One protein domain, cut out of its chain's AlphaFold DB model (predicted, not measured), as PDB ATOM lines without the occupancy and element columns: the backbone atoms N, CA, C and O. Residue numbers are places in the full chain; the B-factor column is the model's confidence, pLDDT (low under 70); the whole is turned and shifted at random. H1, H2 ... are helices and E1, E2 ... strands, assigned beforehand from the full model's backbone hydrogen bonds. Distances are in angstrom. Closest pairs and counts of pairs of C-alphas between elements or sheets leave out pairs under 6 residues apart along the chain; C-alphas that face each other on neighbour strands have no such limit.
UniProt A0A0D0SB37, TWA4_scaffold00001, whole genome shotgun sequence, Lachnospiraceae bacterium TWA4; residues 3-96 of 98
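This is residues 3 to 96 of the 98 residues of an uncharacterized protein of Lachnospiraceae bacterium TWA4 (UniProt A0A0D0SB37). A small body is built on a strongly twisted sheet of four strands, curled like part of a barrel, and from this body a long arm sticks out, residues 72 to 96, with the small helix H4 near its far end. The short helix H1 grazes the sheet, and H3 leads from the edge strand E4 out into the arm. The printed part has 94 residues with four named helices and four named strands, in the order H1, E1, E2, E3, H2, E4, H3, H4; the sheet runs E3, E2, E1, E4 and is antiparallel throughout. The class is mixed, helices and strands, with under half of the residues in named elements. The whole is extended, with a radius of gyration of the C-alphas of 20.5 A and spans of 71 by 28 by 19 A, the length coming from the arm.

H1 is residues 7 to 10, beginning with C-alpha 7 at (148.671, 320.953, 238.259). E1 is residues 18 to 21, 10.0 A long. E2, residues 24 to 31, is 18.4 A long and bends by 56 degrees at residue 27. E3 is residues 35 to 38, 10.5 A long. H2 is residues 42 to 46, and E4 is residues 61 to 63, with C-alpha 61 at (135.667, 321.059, 236.190). H3, residues 65 to 74, is 14.4 A long. H4, residues 89 to 94, is 8.8 A long and ends with C-alpha 94 at (167.997, 299.273, 267.093).

E1, E2 and E3 form a meander, each strand the antiparallel neighbour of the one before, through two hairpins. The pairing is staggered: E2 pairs with E1 over residues 24 to 27, with N 26 and O 19 at 2.9 A, and with E3 over residues 28 to 31, with N 37 and O 30 at 2.8 A. On the other side of E1, E4 is antiparallel at 163 degrees, with N 20 and O 62 at 3.0 A. Residues 3 to 4 pair antiparallel with residues 35 to 36 of E3. H1 only grazes the sheet; its closest C-alpha to E4 is that of Leu 9, 7.3 A from that of Thr 63. H2, H3 and H4 are not on the sheet, and no two helices touch. In H2, H3 and H4 every O i to N i+4 pair is within hydrogen-bond range; H1 is too short for one.

The C-alphas of Lys 46 and Gly 96 are the two farthest apart, at 71.5 A. Without the arm, the body spans 36 by 22 by 18 A. The printed part has no cut. The links from H2 to E4 and from H3 to H4 are long, 14 residues each. The mean pLDDT of the printed part is 85.4; residue 45, residues 76 to 86 and residue 96 are under 70.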
ATOM      1  N   ILE A   3     141.242 327.130 229.229       96.69
ATOM      2  CA  ILE A   3     140.974 327.268 230.662       96.69
ATOM      3  C   ILE A   3     142.266 326.977 231.425       96.69
ATOM      4  O   ILE A   3     142.973 326.016 231.121       96.69
ATOM      5  N   GLU A   4     142.555 327.820 232.409       97.38
ATOM      6  CA  GLU A   4     143.641 327.636 233.368       97.38
ATOM      7  C   GLU A   4     143.155 326.814 234.564       97.38
ATOM      8  O   GLU A   4     142.010 326.952 235.005       97.38
ATOM      9  N   THR A   5     144.002 325.926 235.079       96.69
ATOM     10  CA  THR A   5     143.683 325.121 236.260       96.69
ATOM     11  C   THR A   5     144.956 324.665 236.976       96.69
ATOM     12  O   THR A   5     146.068 324.916 236.517       96.69
ATOM     13  N   THR A   6     144.806 324.020 238.131       95.25
ATOM     14  CA  THR A   6     145.944 323.603 238.953       95.25
ATOM     15  C   THR A   6     146.634 322.353 238.384       95.25
ATOM     16  O   THR A   6     145.973 321.500 237.779       95.25
ATOM     17  N   PRO A   7     147.946 322.171 238.639       92.94
ATOM     18  CA  PRO A   7     148.671 320.953 238.259       92.94
ATOM     19  C   PRO A   7     148.031 319.665 238.800       92.94
ATOM     20  O   PRO A   7     148.044 318.622 238.145       92.94
ATOM     21  N   ASP A   8     147.406 319.750 239.977       91.81
ATOM     22  CA  ASP A   8     146.710 318.632 240.616       91.81
ATOM     23  C   ASP A   8     145.501 318.139 239.828       91.81
ATOM     24  O   ASP A   8     145.162 316.963 239.906       91.81
ATOM     25  N   LEU A   9     144.861 319.014 239.055       94.06
ATOM     26  CA  LEU A   9     143.764 318.629 238.178       94.06
ATOM     27  C   LEU A   9     144.283 318.195 236.803       94.06
ATOM     28  O   LEU A   9     143.794 317.214 236.240       94.06
ATOM     29  N   LEU A  10     145.311 318.882 236.288       95.12
ATOM     30  CA  LEU A  10     145.937 318.584 234.994       95.12
ATOM     31  C   LEU A  10     146.523 317.171 234.927       95.12
ATOM     32  O   LEU A  10     146.472 316.557 233.865       95.12
ATOM     33  N   ARG A  11     147.010 316.611 236.044       92.88
ATOM     34  CA  ARG A  11     147.543 315.234 236.080       92.88
ATOM     35  C   ARG A  11     146.532 314.166 235.636       92.88
ATOM     36  O   ARG A  11     146.934 313.091 235.205       92.88
ATOM     37  N   TYR A  12     145.231 314.445 235.761       95.00
ATOM     38  CA  TYR A  12     144.154 313.535 235.353       95.00
ATOM     39  C   TYR A  12     143.622 313.841 233.945       95.00
ATOM     40  O   TYR A  12     142.656 313.221 233.500       95.00
ATOM     41  N   MET A  13     144.219 314.806 233.243       95.62
ATOM     42  CA  MET A  13     143.828 315.211 231.899       95.62
ATOM     43  C   MET A  13     144.770 314.605 230.862       95.62
ATOM     44  O   MET A  13     145.986 314.582 231.028       95.62
ATOM     45  N   LEU A  14     144.202 314.137 229.752       94.94
ATOM     46  CA  LEU A  14     144.953 313.539 228.653       94.94
ATOM     47  C   LEU A  14     144.542 314.188 227.334       94.94
ATOM     48  O   LEU A  14     143.371 314.505 227.122       94.94
ATOM     49  N   MET A  15     145.497 314.348 226.416       96.62
ATOM     50  CA  MET A  15     145.197 314.763 225.044       96.62
ATOM     51  C   MET A  15     144.200 313.794 224.405       96.62
ATOM     52  O   MET A  15     144.399 312.581 224.454       96.62
ATOM     53  N   LYS A  16     143.142 314.334 223.784       94.88
ATOM     54  CA  LYS A  16     141.991 313.578 223.249       94.88
ATOM     55  C   LYS A  16     141.170 312.822 224.305       94.88
ATOM     56  O   LYS A  16     140.278 312.066 223.935       94.88
ATOM     57  N   GLY A  17     141.449 313.030 225.590       95.19
ATOM     58  CA  GLY A  17     140.631 312.542 226.694       95.19
ATOM     59  C   GLY A  17     139.368 313.377 226.898       95.19
ATOM     60  O   GLY A  17     139.171 314.420 226.261       95.19
ATOM     61  N   SER A  18     138.526 312.903 227.812       95.38
ATOM     62  CA  SER A  18     137.262 313.536 228.183       95.38
ATOM     63  C   SER A  18     137.434 314.467 229.383       95.38
ATOM     64  O   SER A  18     138.201 314.188 230.304       95.38
ATOM     65  N   ILE A  19     136.685 315.565 229.386       96.56
ATOM     66  CA  ILE A  19     136.562 316.501 230.508       96.56
ATOM     67  C   ILE A  19     135.130 317.037 230.539       96.56
ATOM     68  O   ILE A  19     134.571 317.327 229.479       96.56
ATOM     69  N   ALA A  20     134.537 317.194 231.723       95.44
ATOM     70  CA  ALA A  20     133.279 317.923 231.852       95.44
ATOM     71  C   ALA A  20     133.530 319.357 232.335       95.44
ATOM     72  O   ALA A  20     134.244 319.580 233.315       95.44
ATOM     73  N   ILE A  21     132.927 320.324 231.642       95.31
ATOM     74  CA  ILE A  21     132.977 321.750 231.985       95.31
ATOM     75  C   ILE A  21     131.548 322.216 232.239       95.31
ATOM     76  O   ILE A  21     130.725 322.169 231.326       95.31
ATOM     77  N   ASP A  22     131.243 322.623 233.472       94.31
ATOM     78  CA  ASP A  22     129.876 322.928 233.925       94.31
ATOM     79  C   ASP A  22     128.869 321.821 233.524       94.31
ATOM     80  O   ASP A  22     127.763 322.088 233.057       94.31
ATOM     81  N   GLY A  23     129.282 320.554 233.665       91.88
ATOM     82  CA  GLY A  23     128.478 319.370 233.334       91.88
ATOM     83  C   GLY A  23     128.437 318.994 231.847       91.88
ATOM     84  O   GLY A  23     127.862 317.966 231.492       91.88
ATOM     85  N   VAL A  24     129.060 319.775 230.959       91.81
ATOM     86  CA  VAL A  24     129.110 319.487 229.517       91.81
ATOM     87  C   VAL A  24     130.336 318.640 229.195       91.81
ATOM     88  O   VAL A  24     131.465 319.101 229.362       91.81
ATOM     89  N   SER A  25     130.116 317.426 228.688       93.12
ATOM     90  CA  SER A  25     131.191 316.525 228.254       93.12
ATOM     91  C   SER A  25     131.848 317.012 226.961       93.12
ATOM     92  O   SER A  25     131.173 317.264 225.958       93.12
ATOM     93  N   LEU A  26     133.171 317.166 226.994       94.69
ATOM     94  CA  LEU A  26     133.987 317.729 225.924       94.69
ATOM     95  C   LEU A  26     135.310 316.972 225.781       94.69
ATOM     96  O   LEU A  26     135.770 316.288 226.693       94.69
ATOM     97  N   THR A  27     135.942 317.133 224.620       95.12
ATOM     98  CA  THR A  27     137.233 316.511 224.309       95.12
ATOM     99  C   THR A  27     138.369 317.522 224.420       95.12
ATOM    100  O   THR A  27     138.308 318.611 223.837       95.12
ATOM    101  N   ILE A  28     139.437 317.139 225.123       96.69
ATOM    102  CA  ILE A  28     140.653 317.944 225.263       96.69
ATOM    103  C   ILE A  28     141.431 317.950 223.944       96.69
ATOM    104  O   ILE A  28     141.800 316.902 223.412       96.69
ATOM    105  N   MET A  29     141.711 319.149 223.436       96.88
ATOM    106  CA  MET A  29     142.412 319.395 222.171       96.88
ATOM    107  C   MET A  29     143.788 320.036 222.330       96.88
ATOM    108  O   MET A  29     144.554 320.059 221.372       96.88
ATOM    109  N   GLY A  30     144.118 320.513 223.524       97.12
ATOM    110  CA  GLY A  30     145.447 321.006 223.859       97.12
ATOM    111  C   GLY A  30     145.659 320.936 225.361       97.12
ATOM    112  O   GLY A  30     144.708 321.135 226.118       97.12
ATOM    113  N   LEU A  31     146.890 320.657 225.770       97.31
ATOM    114  CA  LEU A  31     147.288 320.529 227.163       97.31
ATOM    115  C   LEU A  31     148.677 321.151 227.336       97.31
ATOM    116  O   LEU A  31     149.543 320.987 226.478       97.31
ATOM    117  N   THR A  32     148.855 321.884 228.426       96.56
ATOM    118  CA  THR A  32     150.103 322.528 228.857       96.56
ATOM    119  C   THR A  32     150.241 322.350 230.371       96.56
ATOM    120  O   THR A  32     149.340 321.801 231.005       96.56
ATOM    121  N   ASP A  33     151.315 322.869 230.961       94.19
ATOM    122  CA  ASP A  33     151.576 322.735 232.401       94.19
ATOM    123  C   ASP A  33     150.607 323.534 233.293       94.19
ATOM    124  O   ASP A  33     150.517 323.271 234.490       94.19
ATOM    125  N   THR A  34     149.880 324.506 232.732       96.75
ATOM    126  CA  THR A  34     148.961 325.388 233.482       96.75
ATOM    127  C   THR A  34     147.567 325.495 232.866       96.75
ATOM    128  O   THR A  34     146.624 325.942 233.517       96.75
ATOM    129  N   THR A  35     147.396 325.081 231.611       97.31
ATOM    130  CA  THR A  35     146.135 325.249 230.878       97.31
ATOM    131  C   THR A  35     145.779 324.034 230.033       97.31
ATOM    132  O   THR A  35     146.648 323.286 229.577       97.31
ATOM    133  N   PHE A  36     144.487 323.890 229.746       97.62
ATOM    134  CA  PHE A  36     143.972 322.974 228.736       97.62
ATOM    135  C   PHE A  36     143.003 323.700 227.801       97.62
ATOM    136  O   PHE A  36     142.463 324.764 228.117       97.62
ATOM    137  N   SER A  37     142.770 323.132 226.621       96.69
ATOM    138  CA  SER A  37     141.826 323.684 225.653       96.69
ATOM    139  C   SER A  37     140.895 322.628 225.082       96.69
ATOM    140  O   SER A  37     141.258 321.464 224.918       96.69
ATOM    141  N   VAL A  38     139.681 323.062 224.760       94.81
ATOM    142  CA  VAL A  38     138.618 322.253 224.157       94.81
ATOM    143  C   VAL A  38     138.085 322.938 222.904       94.81
ATOM    144  O   VAL A  38     138.041 324.176 222.810       94.81
ATOM    145  N   SER A  39     137.642 322.134 221.939       87.44
ATOM    146  CA  SER A  39     136.908 322.631 220.777       87.44
ATOM    147  C   SER A  39     135.409 322.522 221.030       87.44
ATOM    148  O   SER A  39     134.910 321.468 221.413       87.44
ATOM    149  N   LEU A  40     134.689 323.621 220.816       83.88
ATOM    150  CA  LEU A  40     133.234 323.663 220.926       83.88
ATOM    151  C   LEU A  40     132.646 323.662 219.514       83.88
ATOM    152  O   LEU A  40     132.845 324.621 218.760       83.88
ATOM    153  N   ILE A  41     131.908 322.611 219.161       84.44
ATOM    154  CA  ILE A  41     131.162 322.567 217.899       84.44
ATOM    155  C   ILE A  41     129.959 323.529 217.949       84.44
ATOM    156  O   ILE A  41     129.434 323.797 219.032       84.44
ATOM    157  N   PRO A  42     129.485 324.057 216.802       75.56
ATOM    158  CA  PRO A  42     128.409 325.053 216.770       75.56
ATOM    159  C   PRO A  42     127.119 324.632 217.483       75.56
ATOM    160  O   PRO A  42     126.466 325.479 218.083       75.56
ATOM    161  N   HIS A  43     126.769 323.343 217.452       72.12
ATOM    162  CA  HIS A  43     125.607 322.816 218.170       72.12
ATOM    163  C   HIS A  43     125.785 322.932 219.693       72.12
ATOM    164  O   HIS A  43     124.962 323.541 220.365       72.12
ATOM    165  N   THR A  44     126.918 322.467 220.234       71.44
ATOM    166  CA  THR A  44     127.250 322.600 221.665       71.44
ATOM    167  C   THR A  44     127.329 324.059 222.108       71.44
ATOM    168  O   THR A  44     126.957 324.383 223.229       71.44
ATOM    169  N   LYS A  45     127.763 324.968 221.225       69.62
ATOM    170  CA  LYS A  45     127.747 326.411 221.514       69.62
ATOM    171  C   LYS A  45     126.331 326.967 221.698       69.62
ATOM    172  O   LYS A  45     126.164 327.874 222.497       69.62
ATOM    173  N   LYS A  46     125.336 326.475 220.955       71.81
ATOM    174  CA  LYS A  46     123.956 326.987 221.024       71.81
ATOM    175  C   LYS A  46     123.169 326.419 222.203       71.81
ATOM    176  O   LYS A  46     122.356 327.130 222.775       71.81
ATOM    177  N   GLU A  47     123.452 325.175 222.571       79.25
ATOM    178  CA  GLU A  47     122.687 324.427 223.575       79.25
ATOM    179  C   GLU A  47     123.305 324.469 224.988       79.25
ATOM    180  O   GLU A  47     122.841 323.767 225.882       79.25
ATOM    181  N   THR A  48     124.373 325.247 225.225       78.25
ATOM    182  CA  THR A  48     125.051 325.287 226.538       78.25
ATOM    183  C   THR A  48     125.389 326.702 227.000       78.25
ATOM    184  O   THR A  48     125.586 327.617 226.199       78.25
ATOM    185  N   ILE A  49     125.530 326.878 228.320       81.31
ATOM    186  CA  ILE A  49     125.909 328.164 228.931       81.31
ATOM    187  C   ILE A  49     127.341 328.598 228.589       81.31
ATOM    188  O   ILE A  49     127.696 329.759 228.792       81.31
ATOM    189  N   LEU A  50     128.161 327.693 228.043       83.06
ATOM    190  CA  LEU A  50     129.578 327.931 227.757       83.06
ATOM    191  C   LEU A  50     129.800 329.052 226.731       83.06
ATOM    192  O   LEU A  50     130.869 329.653 226.718       83.06
ATOM    193  N   LEU A  51     128.806 329.360 225.890       78.56
ATOM    194  CA  LEU A  51     128.873 330.494 224.961       78.56
ATOM    195  C   LEU A  51     128.712 331.850 225.662       78.56
ATOM    196  O   LEU A  51     129.223 332.855 225.174       78.56
ATOM    197  N   MET A  52     127.992 331.884 226.784       82.44
ATOM    198  CA  MET A  52     127.738 333.113 227.541       82.44
ATOM    199  C   MET A  52     128.868 333.440 228.520       82.44
ATOM    200  O   MET A  52     128.972 334.585 228.957       82.44
ATOM    201  N   LYS A  53     129.715 332.452 228.837       88.06
ATOM    202  CA  LYS A  53     130.884 332.618 229.701       88.06
ATOM    203  C   LYS A  53     131.882 333.590 229.079       88.06
ATOM    204  O   LYS A  53     132.252 333.468 227.910       88.06
ATOM    205  N   LYS A  54     132.352 334.538 229.886       89.19
ATOM    206  CA  LYS A  54     133.386 335.506 229.499       89.19
ATOM    207  C   LYS A  54     134.753 335.092 230.027       89.19
ATOM    208  O   LYS A  54     134.871 334.335 230.988       89.19
ATOM    209  N   THR A  55     135.805 335.618 229.407       92.44
ATOM    210  CA  THR A  55     137.171 335.472 229.922       92.44
ATOM    211  C   THR A  55     137.248 335.975 231.363       92.44
ATOM    212  O   THR A  55     136.778 337.071 231.658       92.44
ATOM    213  N   GLY A  56     137.847 335.171 232.242       93.00
ATOM    214  CA  GLY A  56     137.963 335.457 233.673       93.00
ATOM    215  C   GLY A  56     136.829 334.885 234.528       93.00
ATOM    216  O   GLY A  56     136.952 334.876 235.750       93.00
ATOM    217  N   GLU A  57     135.752 334.370 233.929       94.00
ATOM    218  CA  GLU A  57     134.732 333.649 234.689       94.00
ATOM    219  C   GLU A  57     135.195 332.241 235.065       94.00
ATOM    220  O   GLU A  57     135.842 331.538 234.285       94.00
ATOM    221  N   THR A  58     134.805 331.806 236.261       94.38
ATOM    222  CA  THR A  58     135.063 330.451 236.738       94.38
ATOM    223  C   THR A  58     134.071 329.454 236.143       94.38
ATOM    224  O   THR A  58     132.915 329.779 235.832       94.38
ATOM    225  N   VAL A  59     134.523 328.211 236.034       95.12
ATOM    226  CA  VAL A  59     133.739 327.059 235.582       95.12
ATOM    227  C   VAL A  59     133.993 325.887 236.518       95.12
ATOM    228  O   VAL A  59     135.070 325.778 237.107       95.12
ATOM    229  N   ASN A  60     133.014 325.002 236.647       96.19
ATOM    230  CA  ASN A  60     133.198 323.741 237.349       96.19
ATOM    231  C   ASN A  60     133.885 322.742 236.419       96.19
ATOM    232  O   ASN A  60     133.499 322.612 235.256       96.19
ATOM    233  N   LEU A  61     134.887 322.037 236.939       96.56
ATOM    234  CA  LEU A  61     135.667 321.059 236.190       96.56
ATOM    235  C   LEU A  61     135.534 319.680 236.832       96.56
ATOM    236  O   LEU A  61     135.777 319.525 238.028       96.56
ATOM    237  N   GLU A  62     135.209 318.677 236.023       96.25
ATOM    238  CA  GLU A  62     135.208 317.273 236.430       96.25
ATOM    239  C   GLU A  62     136.077 316.462 235.466       96.25
ATOM    240  O   GLU A  62     135.785 316.360 234.272       96.25
ATOM    241  N   THR A  63     137.174 315.914 235.991       95.50
ATOM    242  CA  THR A  63     138.102 315.036 235.265       95.50
ATOM    243  C   THR A  63     137.526 313.637 235.121       95.50
ATOM    244  O   THR A  63     136.798 313.176 236.002       95.50
ATOM    245  N   ASP A  64     137.943 312.918 234.080       94.25
ATOM    246  CA  ASP A  64     137.561 311.520 233.898       94.25
ATOM    247  C   ASP A  64     137.905 310.674 235.142       94.25
ATOM    248  O   ASP A  64     139.008 310.730 235.698       94.25
ATOM    249  N   VAL A  65     136.935 309.881 235.589       92.75
ATOM    250  CA  VAL A  65     137.064 309.012 236.758       92.75
ATOM    251  C   VAL A  65     138.094 307.901 236.537       92.75
ATOM    252  O   VAL A  65     138.692 307.422 237.502       92.75
ATOM    253  N   ILE A  66     138.347 307.510 235.281       92.62
ATOM    254  CA  ILE A  66     139.313 306.462 234.937       92.62
ATOM    255  C   ILE A  66     140.700 306.782 235.498       92.62
ATOM    256  O   ILE A  66     141.335 305.890 236.055       92.62
ATOM    257  N   GLY A  67     141.139 308.045 235.456       89.19
ATOM    258  CA  GLY A  67     142.429 308.451 236.024       89.19
ATOM    259  C   GLY A  67     142.537 308.151 237.524       89.19
ATOM    260  O   GLY A  67     143.532 307.589 237.975       89.19
ATOM    261  N   LYS A  68     141.471 308.430 238.286       89.69
ATOM    262  CA  LYS A  68     141.404 308.151 239.733       89.69
ATOM    263  C   LYS A  68     141.383 306.651 240.029       89.69
ATOM    264  O   LYS A  68     141.998 306.202 240.993       89.69
ATOM    265  N   TYR A  69     140.689 305.862 239.206       92.62
ATOM    266  CA  TYR A  69     140.701 304.403 239.336       92.62
ATOM    267  C   TYR A  69     142.085 303.823 239.057       92.62
ATOM    268  O   TYR A  69     142.549 302.988 239.827       92.62
ATOM    269  N   VAL A  70     142.753 304.284 237.997       91.62
ATOM    270  CA  VAL A  70     144.117 303.858 237.657       91.62
ATOM    271  C   VAL A  70     145.085 304.215 238.781       91.62
ATOM    272  O   VAL A  70     145.823 303.345 239.234       91.62
ATOM    273  N   GLU A  71     145.032 305.441 239.302       89.06
ATOM    274  CA  GLU A  71     145.859 305.870 240.438       89.06
ATOM    275  C   GLU A  71     145.633 304.990 241.679       89.06
ATOM    276  O   GLU A  71     146.587 304.510 242.296       89.06
ATOM    277  N   ARG A  72     144.367 304.701 242.011       89.75
ATOM    278  CA  ARG A  72     144.018 303.817 243.131       89.75
ATOM    279  C   ARG A  72     144.509 302.382 242.924       89.75
ATOM    280  O   ARG A  72     144.941 301.759 243.889       89.75
ATOM    281  N   LEU A  73     144.425 301.853 241.702       92.88
ATOM    282  CA  LEU A  73     144.860 300.493 241.364       92.88
ATOM    283  C   LEU A  73     146.381 300.344 241.396       92.88
ATOM    284  O   LEU A  73     146.882 299.330 241.872       92.88
ATOM    285  N   LEU A  74     147.108 301.351 240.910       91.38
ATOM    286  CA  LEU A  74     148.571 301.350 240.903       91.38
ATOM    287  C   LEU A  74     149.166 301.609 242.291       91.38
ATOM    288  O   LEU A  74     150.372 301.459 242.472       91.38
ATOM    289  N   GLY A  75     148.343 301.990 243.277       82.19
ATOM    290  CA  GLY A  75     148.808 302.256 244.634       82.19
ATOM    291  C   GLY A  75     149.800 303.415 244.699       82.19
ATOM    292  O   GLY A  75     150.536 303.535 245.679       82.19
ATOM    293  N   THR A  76     149.823 304.272 243.674       65.00
ATOM    294  CA  THR A  76     150.608 305.500 243.649       65.00
ATOM    295  C   THR A  76     149.978 306.468 244.636       65.00
ATOM    296  O   THR A  76     149.223 307.362 244.267       65.00
ATOM    297  N   LYS A  77     150.276 306.286 245.926       58.69
ATOM    298  CA  LYS A  77     150.248 307.405 246.859       58.69
ATOM    299  C   LYS A  77     151.145 308.456 246.225       58.69
ATOM    300  O   LYS A  77     152.339 308.219 246.064       58.69
ATOM    301  N   THR A  78     150.581 309.584 245.808       54.69
ATOM    302  CA  THR A  78     151.402 310.767 245.593       54.69
ATOM    303  C   THR A  78     151.995 311.066 246.959       54.69
ATOM    304  O   THR A  78     151.307 311.527 247.864       54.69
ATOM    305  N   THR A  79     153.241 310.655 247.154       45.59
ATOM    306  CA  THR A  79     154.003 310.902 248.367       45.59
ATOM    307  C   THR A  79     154.292 312.399 248.421       45.59
ATOM    308  O   THR A  79     155.392 312.844 248.124       45.59
ATOM    309  N   THR A  80     153.305 313.212 248.788       50.06
ATOM    310  CA  THR A  80     153.570 314.486 249.457       50.06
ATOM    311  C   THR A  80     153.931 314.153 250.894       50.06
ATOM    312  O   THR A  80     153.111 314.308 251.783       50.06
ATOM    313  N   GLU A  81     155.112 313.565 251.072       44.38
ATOM    314  CA  GLU A  81     155.856 313.434 252.327       44.38
ATOM    315  C   GLU A  81     157.168 312.710 251.997       44.38
ATOM    316  O   GLU A  81     157.389 311.546 252.323       44.38
ATOM    317  N   SER A  82     158.079 313.411 251.322       42.47
ATOM    318  CA  SER A  82     159.500 313.119 251.483       42.47
ATOM    319  C   SER A  82     159.893 313.523 252.906       42.47
ATOM    320  O   SER A  82     160.506 314.565 253.133       42.47
ATOM    321  N   LYS A  83     159.520 312.705 253.892       48.78
ATOM    322  CA  LYS A  83     160.374 312.542 255.061       48.78
ATOM    323  C   LYS A  83     161.601 311.796 254.553       48.78
ATOM    324  O   LYS A  83     161.609 310.571 254.481       48.78
ATOM    325  N   GLU A  84     162.626 312.539 254.152       50.62
ATOM    326  CA  GLU A  84     163.985 312.012 254.194       50.62
ATOM    327  C   GLU A  84     164.317 311.761 255.671       50.62
ATOM    328  O   GLU A  84     164.966 312.566 256.330       50.62
ATOM    329  N   GLU A  85     163.824 310.660 256.240       58.03
ATOM    330  CA  GLU A  85     164.437 310.108 257.442       58.03
ATOM    331  C   GLU A  85     165.764 309.510 256.976       58.03
ATOM    332  O   GLU A  85     165.855 308.366 256.534       58.03
ATOM    333  N   THR A  86     166.791 310.362 256.969       59.06
ATOM    334  CA  THR A  86     168.181 309.960 256.794       59.06
ATOM    335  C   THR A  86     168.420 308.785 257.735       59.06
ATOM    336  O   THR A  86     168.216 308.927 258.939       59.06
ATOM    337  N   ILE A  87     168.791 307.620 257.203       76.56
ATOM    338  CA  ILE A  87     169.074 306.441 258.024       76.56
ATOM    339  C   ILE A  87     170.174 306.830 259.017       76.56
ATOM    340  O   ILE A  87     171.319 307.063 258.629       76.56
ATOM    341  N   THR A  88     169.813 306.962 260.292       83.31
ATOM    342  CA  THR A  88     170.744 307.308 261.366       83.31
ATOM    343  C   THR A  88     171.395 306.043 261.913       83.31
ATOM    344  O   THR A  88     170.821 304.953 261.868       83.31
ATOM    345  N   MET A  89     172.607 306.171 262.456       79.25
ATOM    346  CA  MET A  89     173.314 305.032 263.056       79.25
ATOM    347  C   MET A  89     172.535 304.405 264.222       79.25
ATOM    348  O   MET A  89     172.542 303.187 264.377       79.25
ATOM    349  N   ASP A  90     171.789 305.215 264.976       82.25
ATOM    350  CA  ASP A  90     170.920 304.736 266.057       82.25
ATOM    351  C   ASP A  90     169.764 303.863 265.545       82.25
ATOM    352  O   ASP A  90     169.365 302.901 266.204       82.25
ATOM    353  N   PHE A  91     169.230 304.152 264.355       82.50
ATOM    354  CA  PHE A  91     168.208 303.312 263.729       82.50
ATOM    355  C   PHE A  91     168.777 301.939 263.340       82.50
ATOM    356  O   PHE A  91     168.166 300.910 263.628       82.50
ATOM    357  N   LEU A  92     169.979 301.911 262.754       83.25
ATOM    358  CA  LEU A  92     170.646 300.663 262.363       83.25
ATOM    359  C   LEU A  92     170.963 299.767 263.568       83.25
ATOM    360  O   LEU A  92     170.754 298.555 263.495       83.25
ATOM    361  N   ALA A  93     171.399 300.361 264.684       84.12
ATOM    362  CA  ALA A  93     171.655 299.636 265.928       84.12
ATOM    363  C   ALA A  93     170.374 299.014 266.511       84.12
ATOM    364  O   ALA A  93     170.360 297.837 266.866       84.12
ATOM    365  N   ASN A  94     169.268 299.765 266.548       83.00
ATOM    366  CA  ASN A  94     167.997 299.273 267.093       83.00
ATOM    367  C   ASN A  94     167.353 298.160 266.252       83.00
ATOM    368  O   ASN A  94     166.606 297.338 266.782       83.00
ATOM    369  N   CYS A  95     167.646 298.107 264.952       79.44
ATOM    370  CA  CYS A  95     167.191 297.033 264.071       79.44
ATOM    371  C   CYS A  95     168.116 295.800 264.065       79.44
ATOM    372  O   CYS A  95     167.828 294.844 263.347       79.44
ATOM    373  N   GLY A  96     169.195 295.793 264.859       69.44
ATOM    374  CA  GLY A  96     170.076 294.632 265.021       69.44
ATOM    375  C   GLY A  96     171.039 294.394 263.856       69.44
ATOM    376  O   GLY A  96     171.458 293.262 263.630       69.44
TER     377      GLY A  96